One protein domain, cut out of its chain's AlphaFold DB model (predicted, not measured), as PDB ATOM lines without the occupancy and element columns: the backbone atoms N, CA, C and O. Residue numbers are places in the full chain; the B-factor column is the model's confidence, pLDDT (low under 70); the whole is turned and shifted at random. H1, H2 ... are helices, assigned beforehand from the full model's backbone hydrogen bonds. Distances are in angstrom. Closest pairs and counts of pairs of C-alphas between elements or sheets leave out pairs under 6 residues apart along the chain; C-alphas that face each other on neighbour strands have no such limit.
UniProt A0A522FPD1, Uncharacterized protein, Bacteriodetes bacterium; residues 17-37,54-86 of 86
ATOM      1  N   LYS A  17     334.733 211.136 353.840       92.00
ATOM      2  CA  LYS A  17     334.533 210.882 355.268       92.00
ATOM      3  C   LYS A  17     333.317 209.972 355.448       92.00
ATOM      4  O   LYS A  17     332.345 210.144 354.709       92.00
ATOM      5  N   PRO A  18     333.356 209.024 356.396       92.94
ATOM      6  CA  PRO A  18     332.194 208.211 356.719       92.94
ATOM      7  C   PRO A  18     331.121 209.065 357.403       92.94
ATOM      8  O   PRO A  18     331.438 209.984 358.161       92.94
ATOM      9  N   ILE A  19     329.856 208.743 357.145       93.62
ATOM     10  CA  ILE A  19     328.692 209.312 357.832       93.62
ATOM     11  C   ILE A  19     327.777 208.145 358.182       93.62
ATOM     12  O   ILE A  19     327.479 207.320 357.318       93.62
ATOM     13  N   SER A  20     327.358 208.046 359.443       93.31
ATOM     14  CA  SER A  20     326.395 207.021 359.838       93.31
ATOM     15  C   SER A  20     325.000 207.383 359.321       93.31
ATOM     16  O   SER A  20     324.633 208.558 359.277       93.31
ATOM     17  N   PHE A  21     324.183 206.384 358.975       92.00
ATOM     18  CA  PHE A  21     322.782 206.626 358.604       92.00
ATOM     19  C   PHE A  21     322.016 207.369 359.701       92.00
ATOM     20  O   PHE A  21     321.197 208.234 359.406       92.00
ATOM     21  N   LEU A  22     322.309 207.069 360.968       93.88
ATOM     22  CA  LEU A  22     321.665 207.733 362.092       93.88
ATOM     23  C   LEU A  22     322.021 209.225 362.152       93.88
ATOM     24  O   LEU A  22     321.126 210.046 362.329       93.88
ATOM     25  N   ASP A  23     323.293 209.589 361.983       95.31
ATOM     26  CA  ASP A  23     323.714 210.996 361.996       95.31
ATOM     27  C   ASP A  23     323.195 211.749 360.770       95.31
ATOM     28  O   ASP A  23     322.798 212.912 360.876       95.31
ATOM     29  N   PHE A  24     323.123 211.073 359.620       95.38
ATOM     30  CA  PHE A  24     322.493 211.609 358.418       95.38
ATOM     31  C   PHE A  24     321.020 211.953 358.652       95.38
ATOM     32  O   PHE A  24     320.614 213.100 358.458       95.38
ATOM     33  N   ILE A  25     320.237 210.999 359.164       95.62
ATOM     34  CA  ILE A  25     318.811 211.202 359.449       95.62
ATOM     35  C   ILE A  25     318.613 212.269 360.536       95.62
ATOM     36  O   ILE A  25     317.748 213.128 360.388       95.62
ATOM     37  N   LYS A  26     319.443 212.289 361.590       95.56
ATOM     38  CA  LYS A  26     319.416 213.352 362.612       95.56
ATOM     39  C   LYS A  26     319.687 214.735 362.021       95.56
ATOM     40  O   LYS A  26     319.051 215.699 362.433       95.56
ATOM     41  N   THR A  27     320.603 214.838 361.055       95.00
ATOM     42  CA  THR A  27     320.879 216.106 360.362       95.00
ATOM     43  C   THR A  27     319.622 216.602 359.643       95.00
ATOM     44  O   THR A  27     319.262 217.766 359.790       95.00
ATOM     45  N   ILE A  28     318.916 215.718 358.934       95.44
ATOM     46  CA  ILE A  28     317.666 216.058 358.232       95.44
ATOM     47  C   ILE A  28     316.558 216.445 359.217       95.44
ATOM     48  O   ILE A  28     315.931 217.490 359.062       95.44
ATOM     49  N   ALA A  29     316.340 215.637 360.257       95.38
ATOM     50  CA  ALA A  29     315.315 215.891 361.268       95.38
ATOM     51  C   ALA A  29     315.567 217.192 362.051       95.38
ATOM     52  O   ALA A  29     314.634 217.804 362.543       95.38
ATOM     53  N   SER A  30     316.817 217.663 362.144       95.00
ATOM     54  CA  SER A  30     317.118 218.968 362.756       95.00
ATOM     55  C   SER A  30     316.727 220.176 361.893       95.00
ATOM     56  O   SER A  30     316.732 221.300 362.387       95.00
ATOM     57  N   GLN A  31     316.418 219.959 360.610       94.31
ATOM     58  CA  GLN A  31     316.084 220.997 359.624       94.31
ATOM     59  C   GLN A  31     314.658 220.840 359.071       94.31
ATOM     60  O   GLN A  31     314.284 221.534 358.130       94.31
ATOM     61  N   THR A  32     313.877 219.910 359.622       93.19
ATOM     62  CA  THR A  32     312.518 219.571 359.181       93.19
ATOM     63  C   THR A  32     311.663 219.187 360.386       93.19
ATOM     64  O   THR A  32     312.195 218.916 361.456       93.19
ATOM     65  N   ASP A  33     310.349 219.079 360.205       94.44
ATOM     66  CA  ASP A  33     309.443 218.534 361.229       94.44
ATOM     67  C   ASP A  33     309.324 216.993 361.154       94.44
ATOM     68  O   ASP A  33     308.341 216.404 361.605       94.44
ATOM     69  N   ALA A  34     310.297 216.316 360.532       92.94
ATOM     70  CA  ALA A  34     310.254 214.874 360.311       92.94
ATOM     71  C   ALA A  34     310.554 214.071 361.589       92.94
ATOM     72  O   ALA A  34     311.508 214.348 362.318       92.94
ATOM     73  N   GLU A  35     309.789 213.000 361.815       95.50
ATOM     74  CA  GLU A  35     309.999 212.068 362.928       95.50
ATOM     75  C   GLU A  35     310.963 210.927 362.554       95.50
ATOM     76  O   GLU A  35     310.886 210.342 361.470       95.50
ATOM     77  N   ILE A  36     311.854 210.558 363.482       96.06
ATOM     78  CA  ILE A  36     312.750 209.404 363.333       96.06
ATOM     79  C   ILE A  36     312.103 208.164 363.960       96.06
ATOM     80  O   ILE A  36     312.016 208.054 365.181       96.06
ATOM     81  N   ILE A  37     311.732 207.185 363.130       95.31
ATOM     82  CA  ILE A  37     311.128 205.921 363.579       95.31
ATOM     83  C   ILE A  37     312.140 204.777 363.459       95.31
ATOM     84  O   ILE A  37     312.599 204.443 362.366       95.31
ATOM     85  N   TYR A  54     332.445 203.455 352.585       88.81
ATOM     86  CA  TYR A  54     332.876 204.845 352.483       88.81
ATOM     87  C   TYR A  54     333.785 205.014 351.265       88.81
ATOM     88  O   TYR A  54     334.673 204.206 351.003       88.81
ATOM     89  N   SER A  55     333.565 206.091 350.517       90.56
ATOM     90  CA  SER A  55     334.376 206.412 349.344       90.56
ATOM     91  C   SER A  55     335.703 207.028 349.782       90.56
ATOM     92  O   SER A  55     335.757 208.228 350.054       90.56
ATOM     93  N   ASP A  56     336.779 206.244 349.797       94.25
ATOM     94  CA  ASP A  56     338.138 206.777 349.928       94.25
ATOM     95  C   ASP A  56     338.539 207.554 348.665       94.25
ATOM     96  O   ASP A  56     338.854 206.972 347.631       94.25
ATOM     97  N   ASN A  57     338.525 208.885 348.755       96.50
ATOM     98  CA  ASN A  57     338.811 209.784 347.637       96.50
ATOM     99  C   ASN A  57     340.262 210.300 347.605       96.50
ATOM    100  O   ASN A  57     340.536 211.280 346.910       96.50
ATOM    101  N   ARG A  58     341.199 209.679 348.339       96.44
ATOM    102  CA  ARG A  58     342.617 210.096 348.338       96.44
ATOM    103  C   ARG A  58     343.233 210.038 346.943       96.44
ATOM    104  O   ARG A  58     343.787 211.029 346.484       96.44
ATOM    105  N   LYS A  59     343.011 208.934 346.223       95.81
ATOM    106  CA  LYS A  59     343.562 208.719 344.877       95.81
ATOM    107  C   LYS A  59     343.169 209.827 343.892       95.81
ATOM    108  O   LYS A  59     344.021 210.365 343.200       95.81
ATOM    109  N   ILE A  60     341.888 210.199 343.841       95.94
ATOM    110  CA  ILE A  60     341.411 211.230 342.905       95.94
ATOM    111  C   ILE A  60     341.872 212.641 343.304       95.94
ATOM    112  O   ILE A  60     342.151 213.469 342.435       95.94
ATOM    113  N   LYS A  61     342.009 212.904 344.611       95.56
ATOM    114  CA  LYS A  61     342.584 214.152 345.129       95.56
ATOM    115  C   LYS A  61     344.036 214.307 344.714       95.56
ATOM    116  O   LYS A  61     344.406 215.355 344.210       95.56
ATOM    117  N   GLU A  62     344.839 213.272 344.910       95.06
ATOM    118  CA  GLU A  62     346.268 213.304 344.601       95.06
ATOM    119  C   GLU A  62     346.518 213.350 343.092       95.06
ATOM    120  O   GLU A  62     347.340 214.134 342.626       95.06
ATOM    121  N   PHE A  63     345.776 212.550 342.321       95.06
ATOM    122  CA  PHE A  63     346.040 212.376 340.895       95.06
ATOM    123  C   PHE A  63     345.486 213.512 340.027       95.06
ATOM    124  O   PHE A  63     346.131 213.946 339.075       95.06
ATOM    125  N   LEU A  64     344.280 213.994 340.343       94.06
ATOM    126  CA  LEU A  64     343.561 214.978 339.526       94.06
ATOM    127  C   LEU A  64     343.406 216.336 340.211       94.06
ATOM    128  O   LEU A  64     342.761 217.225 339.657       94.06
ATOM    129  N   ASN A  65     343.943 216.502 341.426       94.56
ATOM    130  CA  ASN A  65     343.689 217.670 342.272       94.56
ATOM    131  C   ASN A  65     342.181 217.949 342.458       94.56
ATOM    132  O   ASN A  65     341.735 219.093 342.584       94.56
ATOM    133  N   TRP A  66     341.364 216.891 342.426       94.75
ATOM    134  CA  TRP A  66     339.912 216.990 342.534       94.75
ATOM    135  C   TRP A  66     339.466 216.870 343.990       94.75
ATOM    136  O   TRP A  66     339.946 216.024 344.735       94.75
ATOM    137  N   SER A  67     338.478 217.662 344.400       95.50
ATOM    138  CA  SER A  67     337.816 217.503 345.698       95.50
ATOM    139  C   SER A  67     336.344 217.931 345.629       95.50
ATOM    140  O   SER A  67     335.987 218.757 344.778       95.50
ATOM    141  N   PRO A  68     335.462 217.384 346.494       95.31
ATOM    142  CA  PRO A  68     334.076 217.831 346.564       95.31
ATOM    143  C   PRO A  68     334.025 219.307 346.968       95.31
ATOM    144  O   PRO A  68     334.587 219.703 347.987       95.31
ATOM    145  N   LYS A  69     333.336 220.120 346.163       95.88
ATOM    146  CA  LYS A  69     333.227 221.576 346.371       95.88
ATOM    147  C   LYS A  69     332.072 221.972 347.291       95.88
ATOM    148  O   LYS A  69     332.074 223.065 347.846       95.88
ATOM    149  N   THR A  70     331.087 221.093 347.440       95.44
ATOM    150  CA  THR A  70     329.927 221.301 348.308       95.44
ATOM    151  C   THR A  70     330.174 220.589 349.629       95.44
ATOM    152  O   THR A  70     330.500 219.400 349.644       95.44
ATOM    153  N   SER A  71     330.045 221.316 350.739       94.62
ATOM    154  CA  SER A  71     330.136 220.729 352.074       94.62
ATOM    155  C   SER A  71     328.936 219.813 352.341       94.62
ATOM    156  O   SER A  71     327.896 219.929 351.694       94.62
ATOM    157  N   TYR A  72     329.065 218.918 353.319       94.00
ATOM    158  CA  TYR A  72     327.966 218.046 353.727       94.00
ATOM    159  C   TYR A  72     326.723 218.849 354.146       94.00
ATOM    160  O   TYR A  72     325.649 218.627 353.597       94.00
ATOM    161  N   SER A  73     326.874 219.838 355.035       92.88
ATOM    162  CA  SER A  73     325.757 220.663 355.515       92.88
ATOM    163  C   SER A  73     325.074 221.441 354.390       92.88
ATOM    164  O   SER A  73     323.857 221.376 354.260       92.88
ATOM    165  N   THR A  74     325.852 222.107 353.530       94.75
ATOM    166  CA  THR A  74     325.315 222.844 352.376       94.75
ATOM    167  C   THR A  74     324.633 221.909 351.376       94.75
ATOM    168  O   THR A  74     323.665 222.296 350.731       94.75
ATOM    169  N   GLY A  75     325.133 220.680 351.221       94.75
ATOM    170  CA  GLY A  75     324.506 219.667 350.374       94.75
ATOM    171  C   GLY A  75     323.118 219.270 350.876       94.75
ATOM    172  O   GLY A  75     322.180 219.240 350.081       94.75
ATOM    173  N   ILE A  76     322.981 219.023 352.184       94.75
ATOM    174  CA  ILE A  76     321.688 218.713 352.816       94.75
ATOM    175  C   ILE A  76     320.719 219.885 352.653       94.75
ATOM    176  O   ILE A  76     319.634 219.695 352.118       94.75
ATOM    177  N   GLU A  77     321.141 221.097 353.015       93.50
ATOM    178  CA  GLU A  77     320.322 222.310 352.907       93.50
ATOM    179  C   GLU A  77     319.797 222.518 351.478       93.50
ATOM    180  O   GLU A  77     318.604 222.724 351.264       93.50
ATOM    181  N   LYS A  78     320.672 222.400 350.468       94.25
ATOM    182  CA  LYS A  78     320.273 222.520 349.057       94.25
ATOM    183  C   LYS A  78     319.296 221.435 348.621       94.25
ATOM    184  O   LYS A  78     318.428 221.722 347.808       94.25
ATOM    185  N   SER A  79     319.455 220.216 349.132       94.06
ATOM    186  CA  SER A  79     318.583 219.088 348.787       94.06
ATOM    187  C   SER A  79     317.201 219.231 349.422       94.06
ATOM    188  O   SER A  79     316.205 218.893 348.798       94.06
ATOM    189  N   LEU A  80     317.120 219.765 350.642       92.62
ATOM    190  CA  LEU A  80     315.841 220.045 351.298       92.62
ATOM    191  C   LEU A  80     315.107 221.226 350.650       92.62
ATOM    192  O   LEU A  80     313.884 221.226 350.578       92.62
ATOM    193  N   ASN A  81     315.855 222.208 350.142       90.62
ATOM    194  CA  ASN A  81     315.302 223.395 349.488       90.62
ATOM    195  C   ASN A  81     315.065 223.223 347.979       90.62
ATOM    196  O   ASN A  81     314.521 224.131 347.341       90.62
ATOM    197  N   SER A  82     315.494 222.110 347.372       88.31
ATOM    198  CA  SER A  82     315.222 221.863 345.957       88.31
ATOM    199  C   SER A  82     313.741 221.561 345.777       88.31
ATOM    200  O   SER A  82     313.214 220.654 346.417       88.31
ATOM    201  N   LYS A  83     313.076 222.300 344.888       72.12
ATOM    202  CA  LYS A  83     311.738 221.929 344.436       72.12
ATOM    203  C   LYS A  83     311.865 220.599 343.699       72.12
ATOM    204  O   LYS A  83     312.634 220.508 342.746       72.12
ATOM    205  N   LEU A  84     311.169 219.575 344.176       60.72
ATOM    206  CA  LEU A  84     310.843 218.444 343.323       60.72
ATOM    207  C   LEU A  84     309.822 219.004 342.333       60.72
ATOM    208  O   LEU A  84     308.789 219.517 342.757       60.72
ATOM    209  N   ASP A  85     310.176 219.051 341.053       56.19
ATOM    210  CA  ASP A  85     309.189 219.343 340.022       56.19
ATOM    211  C   ASP A  85     308.187 218.173 340.041       56.19
ATOM    212  O   ASP A  85     308.576 217.036 339.757       56.19
ATOM    213  N   ASP A  86     306.954 218.449 340.479       47.25
ATOM    214  CA  ASP A  86     305.810 217.524 340.437       47.25
ATOM    215  C   ASP A  86     305.324 217.292 338.994       47.25
ATOM    216  O   ASP A  86     305.249 218.279 338.217       47.25
TER     217      ASP A  86
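What this domain is: This is residues 17 to 37 and 54 to 86 of the 86 residues of an uncharacterized protein of Bacteriodetes bacterium (UniProt A0A522FPD1). Picture a loose, open frame of three short helices: H1 and H3 are near each other towards one end, and H2 stands off at the other end. From H2 the chain folds back through residues 65 to 71 to H3, and the tail of residues 82 to 86 sticks out beyond H3. The printed part has 54 residues, with H1, H2 and H3 in that order along the chain and no named strand; the class is all helix, though under half of the residues, 26 of 54, are in named elements. The whole is only just loose, close to extended, with a radius of gyration of the C-alphas of 14.6 A, and it is elongated, spanning 42 by 27 by 17 A.

How they stand to each other: Go along the printed part from Lys 17 and you first come to H1, residues 21 to 29. Look next at H3, residues 72 to 81: it is close to H1 but not clearly touching, with 1 pair of C-alphas within 8 A, and the closest C-alphas, those of Ile 28 and Ile 76, are 7.2 A apart. The lines of H1 and H3 stand at a steep tilt of 49 degrees, and the two run the same way. Between them in the chain comes H2, residues 58 to 64, which is apart from H1 and apart from H3. Check the backbone O and N atoms: in H1, H2 and H3 every O i to N i+4 pair is within hydrogen-bond range.

Where its parts are: Find C-alpha 21 at (322.782, 206.626, 358.604), where H1 begins; from there it runs 12.2 A from first to last C-alpha, to Ala 29. Find C-alpha 58 at (342.617, 210.096, 348.338), where H2 begins; its 7 residues run to Leu 64, 10.1 A from first to last C-alpha. H3, the longest helix with 10 residues, runs 14.4 A from Tyr 72 to C-alpha 81 at (315.302, 223.395, 349.488).

The domain as a whole: Look for the two C-alphas farthest apart at Asp 33 and Phe 63, 42.3 A from each other. After Ile 37 you meet a cut: residues 38 to 53 are not printed, and C-alphas 37 and 54 are 24.4 A apart across it. The link from H1 to H2 runs across this cut, while the link from H2 to H3, 7 residues, is short. Residues 59 to 65, of which 59 to 64 belong to H2, stand free, as do residues 81 to 86. In the B-factor column the mean pLDDT of the printed part is 91.6, and the model's confidence is under 70 at residues 84 to 86, the last of which is the chain's last residue.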